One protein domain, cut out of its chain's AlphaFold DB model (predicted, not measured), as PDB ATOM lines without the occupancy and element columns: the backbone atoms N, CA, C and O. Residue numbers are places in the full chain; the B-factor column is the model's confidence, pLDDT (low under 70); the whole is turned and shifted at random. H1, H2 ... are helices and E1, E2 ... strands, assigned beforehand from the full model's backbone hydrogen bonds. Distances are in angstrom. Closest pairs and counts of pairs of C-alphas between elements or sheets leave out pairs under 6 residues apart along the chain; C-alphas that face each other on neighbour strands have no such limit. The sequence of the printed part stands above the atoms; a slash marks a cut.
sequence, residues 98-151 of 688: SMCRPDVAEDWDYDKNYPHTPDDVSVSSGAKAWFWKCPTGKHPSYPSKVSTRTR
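Overview. This is residues 98 to 151 of the 688 residues of the protein "Putative zinc ribbon protein" of Streptomyces sp. Ag109_G2-1 (UniProt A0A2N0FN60). This domain has little regular structure: loops, with one small two-strand hairpin, E1 and E2, and three very short helices, H3 following directly on E2. The 54 printed residues run H1, H2, E1, E2, H3, class mixed, with 20 in named elements. The whole is compact, radius of gyration of the C-alphas 10.2 A, spanning 27 by 23 by 18 A.

Along the chain. Find C-alpha 102 at (2.529, 11.409, -15.343), where H1, residues 102 to 105, begins. H2 is residues 110 to 113. E1, residues 129 to 132, measures 9.4 A; E2, residues 142 to 145, 10.3 A. H3, residues 146 to 149, ends at (6.136, 1.323, -10.435).

Arrangement. In the antiparallel hairpin, look for N 130 and O 144, 2.9 A apart, within hydrogen-bond range. The closest C-alphas of H2 and E1, Lys 112 and Phe 131, are 6.3 A apart. H1 and H2 are apart. The helices are too short for O i to N i+4 pairs.

Size, cuts and confidence. The farthest C-alphas, Ala 127 and Lys 138, are 27.5 A apart. The printed part has no cut. Residues 114 to 128 form a long link. No printed residue is under 70 in pLDDT.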
ATOM      1  N   SER A  98       0.929  12.299  -9.925       87.25
ATOM      2  CA  SER A  98       0.457  13.013 -11.123       87.25
ATOM      3  C   SER A  98       1.497  13.989 -11.696       87.25
ATOM      4  O   SER A  98       1.672  14.056 -12.909       87.25
ATOM      5  N   MET A  99       2.229  14.697 -10.830       82.00
ATOM      6  CA  MET A  99       3.191  15.736 -11.220       82.00
ATOM      7  C   MET A  99       4.569  15.171 -11.577       82.00
ATOM      8  O   MET A  99       5.188  15.577 -12.555       82.00
ATOM      9  N   CYS A 100       5.078  14.236 -10.775       83.38
ATOM     10  CA  CYS A 100       6.445  13.739 -10.924       83.38
ATOM     11  C   CYS A 100       6.561  12.558 -11.895       83.38
ATOM     12  O   CYS A 100       7.643  12.329 -12.434       83.38
ATOM     13  N   ARG A 101       5.493  11.770 -12.083       84.19
ATOM     14  CA  ARG A 101       5.464  10.593 -12.972       84.19
ATOM     15  C   ARG A 101       4.114  10.473 -13.696       84.19
ATOM     16  O   ARG A 101       3.397   9.488 -13.484       84.19
ATOM     17  N   PRO A 102       3.773  11.440 -14.572       86.44
ATOM     18  CA  PRO A 102       2.529  11.409 -15.343       86.44
ATOM     19  C   PRO A 102       2.420  10.154 -16.225       86.44
ATOM     20  O   PRO A 102       1.339   9.594 -16.364       86.44
ATOM     21  N   ASP A 103       3.556   9.643 -16.711       81.44
ATOM     22  CA  ASP A 103       3.667   8.395 -17.478       81.44
ATOM     23  C   ASP A 103       3.208   7.150 -16.702       81.44
ATOM     24  O   ASP A 103       2.801   6.155 -17.290       81.44
ATOM     25  N   VAL A 104       3.302   7.180 -15.371       88.69
ATOM     26  CA  VAL A 104       2.827   6.101 -14.495       88.69
ATOM     27  C   VAL A 104       1.405   6.381 -14.022       88.69
ATOM     28  O   VAL A 104       0.635   5.441 -13.853       88.69
ATOM     29  N   ALA A 105       1.048   7.650 -13.808       90.44
ATOM     30  CA  ALA A 105      -0.304   8.054 -13.430       90.44
ATOM     31  C   ALA A 105      -1.351   7.705 -14.506       90.44
ATOM     32  O   ALA A 105      -2.493   7.411 -14.162       90.44
ATOM     33  N   GLU A 106      -0.962   7.674 -15.784       89.25
ATOM     34  CA  GLU A 106      -1.823   7.244 -16.897       89.25
ATOM     35  C   GLU A 106      -2.282   5.779 -16.765       89.25
ATOM     36  O   GLU A 106      -3.414   5.441 -17.112       89.25
ATOM     37  N   ASP A 107      -1.451   4.922 -16.162       92.00
ATOM     38  CA  ASP A 107      -1.777   3.521 -15.890       92.00
ATOM     39  C   ASP A 107      -2.759   3.362 -14.704       92.00
ATOM     40  O   ASP A 107      -3.033   2.238 -14.293       92.00
ATOM     41  N   TRP A 108      -3.272   4.426 -14.077       93.50
ATOM     42  CA  TRP A 108      -4.126   4.313 -12.885       93.50
ATOM     43  C   TRP A 108      -5.525   3.765 -13.206       93.50
ATOM     44  O   TRP A 108      -6.210   4.224 -14.124       93.50
ATOM     45  N   ASP A 109      -5.996   2.796 -12.416       92.94
ATOM     46  CA  ASP A 109      -7.376   2.317 -12.511       92.94
ATOM     47  C   ASP A 109      -8.309   3.125 -11.597       92.94
ATOM     48  O   ASP A 109      -8.494   2.790 -10.426       92.94
ATOM     49  N   TYR A 110      -8.880   4.207 -12.133       91.56
ATOM     50  CA  TYR A 110      -9.771   5.112 -11.396       91.56
ATOM     51  C   TYR A 110     -10.992   4.413 -10.790       91.56
ATOM     52  O   TYR A 110     -11.362   4.734  -9.663       91.56
ATOM     53  N   ASP A 111     -11.569   3.422 -11.474       89.81
ATOM     54  CA  ASP A 111     -12.776   2.738 -10.998       89.81
ATOM     55  C   ASP A 111     -12.462   1.862  -9.780       89.81
ATOM     56  O   ASP A 111     -13.196   1.853  -8.792       89.81
ATOM     57  N   LYS A 112     -11.327   1.151  -9.814       90.19
ATOM     58  CA  LYS A 112     -10.901   0.272  -8.712       90.19
ATOM     59  C   LYS A 112     -10.227   1.003  -7.556       90.19
ATOM     60  O   LYS A 112     -10.126   0.439  -6.466       90.19
ATOM     61  N   ASN A 113      -9.733   2.214  -7.792       90.56
ATOM     62  CA  ASN A 113      -9.052   3.012  -6.776       90.56
ATOM     63  C   ASN A 113      -9.927   4.133  -6.196       90.56
ATOM     64  O   ASN A 113      -9.459   4.825  -5.291       90.56
ATOM     65  N   TYR A 114     -11.172   4.296  -6.661       85.75
ATOM     66  CA  TYR A 114     -12.116   5.294  -6.156       85.75
ATOM     67  C   TYR A 114     -12.267   5.209  -4.619       85.75
ATOM     68  O   TYR A 114     -12.393   4.104  -4.083       85.75
ATOM     69  N   PRO A 115     -12.262   6.343  -3.889       83.19
ATOM     70  CA  PRO A 115     -12.272   7.731  -4.375       83.19
ATOM     71  C   PRO A 115     -10.884   8.346  -4.645       83.19
ATOM     72  O   PRO A 115     -10.793   9.553  -4.840       83.19
ATOM     73  N   HIS A 116      -9.804   7.562  -4.648       88.06
ATOM     74  CA  HIS A 116      -8.436   8.084  -4.712       88.06
ATOM     75  C   HIS A 116      -7.889   8.235  -6.132       88.06
ATOM     76  O   HIS A 116      -8.030   7.369  -7.003       88.06
ATOM     77  N   THR A 117      -7.165   9.329  -6.318       88.06
ATOM     78  CA  THR A 117      -6.533   9.742  -7.565       88.06
ATOM     79  C   THR A 117      -5.006   9.680  -7.451       88.06
ATOM     80  O   THR A 117      -4.456   9.624  -6.345       88.06
ATOM     81  N   PRO A 118      -4.277   9.739  -8.579       89.31
ATOM     82  CA  PRO A 118      -2.829   9.928  -8.557       89.31
ATOM     83  C   PRO A 118      -2.367  11.207  -7.836       89.31
ATOM     84  O   PRO A 118      -1.187  11.316  -7.505       89.31
ATOM     85  N   ASP A 119      -3.258  12.168  -7.576       87.50
ATOM     86  CA  ASP A 119      -2.925  13.362  -6.804       87.50
ATOM     87  C   ASP A 119      -2.834  13.105  -5.293       87.50
ATOM     88  O   ASP A 119      -2.149  13.836  -4.577       87.50
ATOM     89  N   ASP A 120      -3.455  12.024  -4.819       84.75
ATOM     90  CA  ASP A 120      -3.560  11.681  -3.399       84.75
ATOM     91  C   ASP A 120      -2.383  10.820  -2.901       84.75
ATOM     92  O   ASP A 120      -2.358  10.390  -1.747       84.75
ATOM     93  N   VAL A 121      -1.397  10.524  -3.762       87.06
ATOM     94  CA  VAL A 121      -0.277   9.620  -3.449       87.06
ATOM     95  C   VAL A 121       1.072  10.171  -3.902       87.06
ATOM     96  O   VAL A 121       1.216  10.749  -4.979       87.06
ATOM     97  N   SER A 122       2.110   9.959  -3.085       86.75
ATOM     98  CA  SER A 122       3.474  10.359  -3.443       86.75
ATOM     99  C   SER A 122       4.176   9.310  -4.315       86.75
ATOM    100  O   SER A 122       3.959   8.104  -4.154       86.75
ATOM    101  N   VAL A 123       5.101   9.736  -5.184       85.62
ATOM    102  CA  VAL A 123       5.886   8.837  -6.062       85.62
ATOM    103  C   VAL A 123       6.717   7.793  -5.314       85.62
ATOM    104  O   VAL A 123       7.124   6.793  -5.903       85.62
ATOM    105  N   SER A 124       6.973   8.000  -4.022       82.31
ATOM    106  CA  SER A 124       7.746   7.089  -3.171       82.31
ATOM    107  C   SER A 124       6.875   6.190  -2.286       82.31
ATOM    108  O   SER A 124       7.413   5.371  -1.535       82.31
ATOM    109  N   SER A 125       5.544   6.295  -2.381       84.00
ATOM    110  CA  SER A 125       4.628   5.555  -1.512       84.00
ATOM    111  C   SER A 125       4.723   4.041  -1.728       84.00
ATOM    112  O   SER A 125       4.458   3.509  -2.809       84.00
ATOM    113  N   GLY A 126       5.111   3.333  -0.667       81.62
ATOM    114  CA  GLY A 126       5.182   1.870  -0.612       81.62
ATOM    115  C   GLY A 126       4.214   1.241   0.395       81.62
ATOM    116  O   GLY A 126       4.321   0.037   0.654       81.62
ATOM    117  N   ALA A 127       3.323   2.046   0.985       70.31
ATOM    118  CA  ALA A 127       2.436   1.646   2.078       70.31
ATOM    119  C   ALA A 127       1.298   0.733   1.595       70.31
ATOM    120  O   ALA A 127       1.086  -0.336   2.158       70.31
ATOM    121  N   LYS A 128       0.640   1.102   0.489       83.00
ATOM    122  CA  LYS A 128      -0.507   0.384  -0.086       83.00
ATOM    123  C   LYS A 128      -0.259   0.016  -1.553       83.00
ATOM    124  O   LYS A 128       0.461   0.714  -2.270       83.00
ATOM    125  N   ALA A 129      -0.823  -1.113  -1.982       87.69
ATOM    126  CA  ALA A 129      -0.907  -1.474  -3.394       87.69
ATOM    127  C   ALA A 129      -2.178  -0.870  -4.010       87.69
ATOM    128  O   ALA A 129      -3.252  -0.961  -3.421       87.69
ATOM    129  N   TRP A 130      -2.035  -0.283  -5.192       93.19
ATOM    130  CA  TRP A 130      -3.110   0.310  -5.988       93.19
ATOM    131  C   TRP A 130      -3.325  -0.508  -7.256       93.19
ATOM    132  O   TRP A 130      -2.423  -1.246  -7.665       93.19
ATOM    133  N   PHE A 131      -4.506  -0.404  -7.860       94.75
ATOM    134  CA  PHE A 131      -4.811  -1.077  -9.117       94.75
ATOM    135  C   PHE A 131      -4.336  -0.251 -10.311       94.75
ATOM    136  O   PHE A 131      -4.599   0.946 -10.400       94.75
ATOM    137  N   TRP A 132      -3.645  -0.910 -11.236       93.69
ATOM    138  CA  TRP A 132      -3.100  -0.291 -12.441       93.69
ATOM    139  C   TRP A 132      -3.673  -0.975 -13.670       93.69
ATOM    140  O   TRP A 132      -3.657  -2.206 -13.748       93.69
ATOM    141  N   LYS A 133      -4.137  -0.194 -14.639       92.56
ATOM    142  CA  LYS A 133      -4.498  -0.663 -15.970       92.56
ATOM    143  C   LYS A 133      -3.253  -1.202 -16.672       92.56
ATOM    144  O   LYS A 133      -2.127  -0.736 -16.490       92.56
ATOM    145  N   CYS A 134      -3.449  -2.251 -17.461       88.00
ATOM    146  CA  CYS A 134      -2.396  -2.759 -18.324       88.00
ATOM    147  C   CYS A 134      -2.147  -1.742 -19.453       88.00
ATOM    148  O   CYS A 134      -3.090  -1.472 -20.196       88.00
ATOM    149  N   PRO A 135      -0.911  -1.244 -19.662       80.25
ATOM    150  CA  PRO A 135      -0.633  -0.255 -20.712       80.25
ATOM    151  C   PRO A 135      -0.964  -0.752 -22.126       80.25
ATOM    152  O   PRO A 135      -1.172   0.033 -23.040       80.25
ATOM    153  N   THR A 136      -0.988  -2.075 -22.336       79.38
ATOM    154  CA  THR A 136      -1.358  -2.665 -23.632       79.38
ATOM    155  C   THR A 136      -2.868  -2.830 -23.806       79.38
ATOM    156  O   THR A 136      -3.296  -3.244 -24.879       79.38
ATOM    157  N   GLY A 137      -3.665  -2.604 -22.755       82.06
ATOM    158  CA  GLY A 137      -5.111  -2.850 -22.723       82.06
ATOM    159  C   GLY A 137      -5.522  -4.328 -22.778       82.06
ATOM    160  O   GLY A 137      -6.708  -4.628 -22.745       82.06
ATOM    161  N   LYS A 138      -4.566  -5.266 -22.863       83.38
ATOM    162  CA  LYS A 138      -4.838  -6.699 -23.109       83.38
ATOM    163  C   LYS A 138      -5.027  -7.548 -21.852       83.38
ATOM    164  O   LYS A 138      -5.430  -8.698 -21.973       83.38
ATOM    165  N   HIS A 139      -4.710  -7.012 -20.674       88.81
ATOM    166  CA  HIS A 139      -4.805  -7.736 -19.403       88.81
ATOM    167  C   HIS A 139      -5.639  -6.937 -18.398       88.81
ATOM    168  O   HIS A 139      -5.630  -5.701 -18.465       88.81
ATOM    169  N   PRO A 140      -6.322  -7.607 -17.453       89.56
ATOM    170  CA  PRO A 140      -7.038  -6.938 -16.377       89.56
ATOM    171  C   PRO A 140      -6.119  -6.062 -15.522       89.56
ATOM    172  O   PRO A 140      -4.903  -6.269 -15.447       89.56
ATOM    173  N   SER A 141      -6.712  -5.095 -14.825       91.81
ATOM    174  CA  SER A 141      -5.961  -4.253 -13.901       91.81
ATOM    175  C   SER A 141      -5.353  -5.068 -12.762       91.81
ATOM    176  O   SER A 141      -6.026  -5.919 -12.174       91.81
ATOM    177  N   TYR A 142      -4.104  -4.765 -12.419       91.38
ATOM    178  CA  TYR A 142      -3.283  -5.546 -11.496       91.38
ATOM    179  C   TYR A 142      -2.832  -4.706 -10.291       91.38
ATOM    180  O   TYR A 142      -2.596  -3.503 -10.435       91.38
ATOM    181  N   PRO A 143      -2.681  -5.305  -9.096       93.12
ATOM    182  CA  PRO A 143      -2.227  -4.585  -7.913       93.12
ATOM    183  C   PRO A 143      -0.703  -4.374  -7.928       93.12
ATOM    184  O   PRO A 143       0.068  -5.307  -8.156       93.12
ATOM    185  N   SER A 144      -0.241  -3.155  -7.644       91.12
ATOM    186  CA  SER A 144       1.183  -2.847  -7.430       91.12
ATOM    187  C   SER A 144       1.376  -1.590  -6.580       91.12
ATOM    188  O   SER A 144       0.490  -0.744  -6.476       91.12
ATOM    189  N   LYS A 145       2.548  -1.444  -5.954       93.31
ATOM    190  CA  LYS A 145       2.897  -0.259  -5.150       93.31
ATOM    191  C   LYS A 145       3.428   0.861  -6.042       93.31
ATOM    192  O   LYS A 145       4.230   0.584  -6.941       93.31
ATOM    193  N   VAL A 146       3.094   2.115  -5.719       89.56
ATOM    194  CA  VAL A 146       3.607   3.302  -6.435       89.56
ATOM    195  C   VAL A 146       5.137   3.281  -6.468       89.56
ATOM    196  O   VAL A 146       5.721   3.275  -7.547       89.56
ATOM    197  N   SER A 147       5.791   3.086  -5.316       87.56
ATOM    198  CA  SER A 147       7.256   3.043  -5.174       87.56
ATOM    199  C   SER A 147       7.970   1.983  -6.016       87.56
ATOM    200  O   SER A 147       9.185   2.035  -6.179       87.56
ATOM    201  N   THR A 148       7.260   0.941  -6.454       87.12
ATOM    202  CA  THR A 148       7.825  -0.128  -7.296       87.12
ATOM    203  C   THR A 148       7.613   0.183  -8.776       87.12
ATOM    204  O   THR A 148       8.458  -0.144  -9.608       87.12
ATOM    205  N   ARG A 149       6.499   0.848  -9.097       88.44
ATOM    206  CA  ARG A 149       6.136   1.323 -10.435       88.44
ATOM    207  C   ARG A 149       6.974   2.521 -10.888       88.44
ATOM    208  O   ARG A 149       7.259   2.619 -12.076       88.44
ATOM    209  N   THR A 150       7.403   3.369  -9.953       85.19
ATOM    210  CA  THR A 150       8.158   4.609 -10.206       85.19
ATOM    211  C   THR A 150       9.683   4.460 -10.109       85.19
ATOM    212  O   THR A 150      10.398   5.439 -10.312       85.19
ATOM    213  N   ARG A 151      10.223   3.259  -9.839       79.81
ATOM    214  CA  ARG A 151      11.684   3.041  -9.773       79.81
ATOM    215  C   ARG A 151      12.356   3.373 -11.103       79.81
ATOM    216  O   ARG A 151      11.906   2.911 -12.148       79.81
TER     217      ARG A 151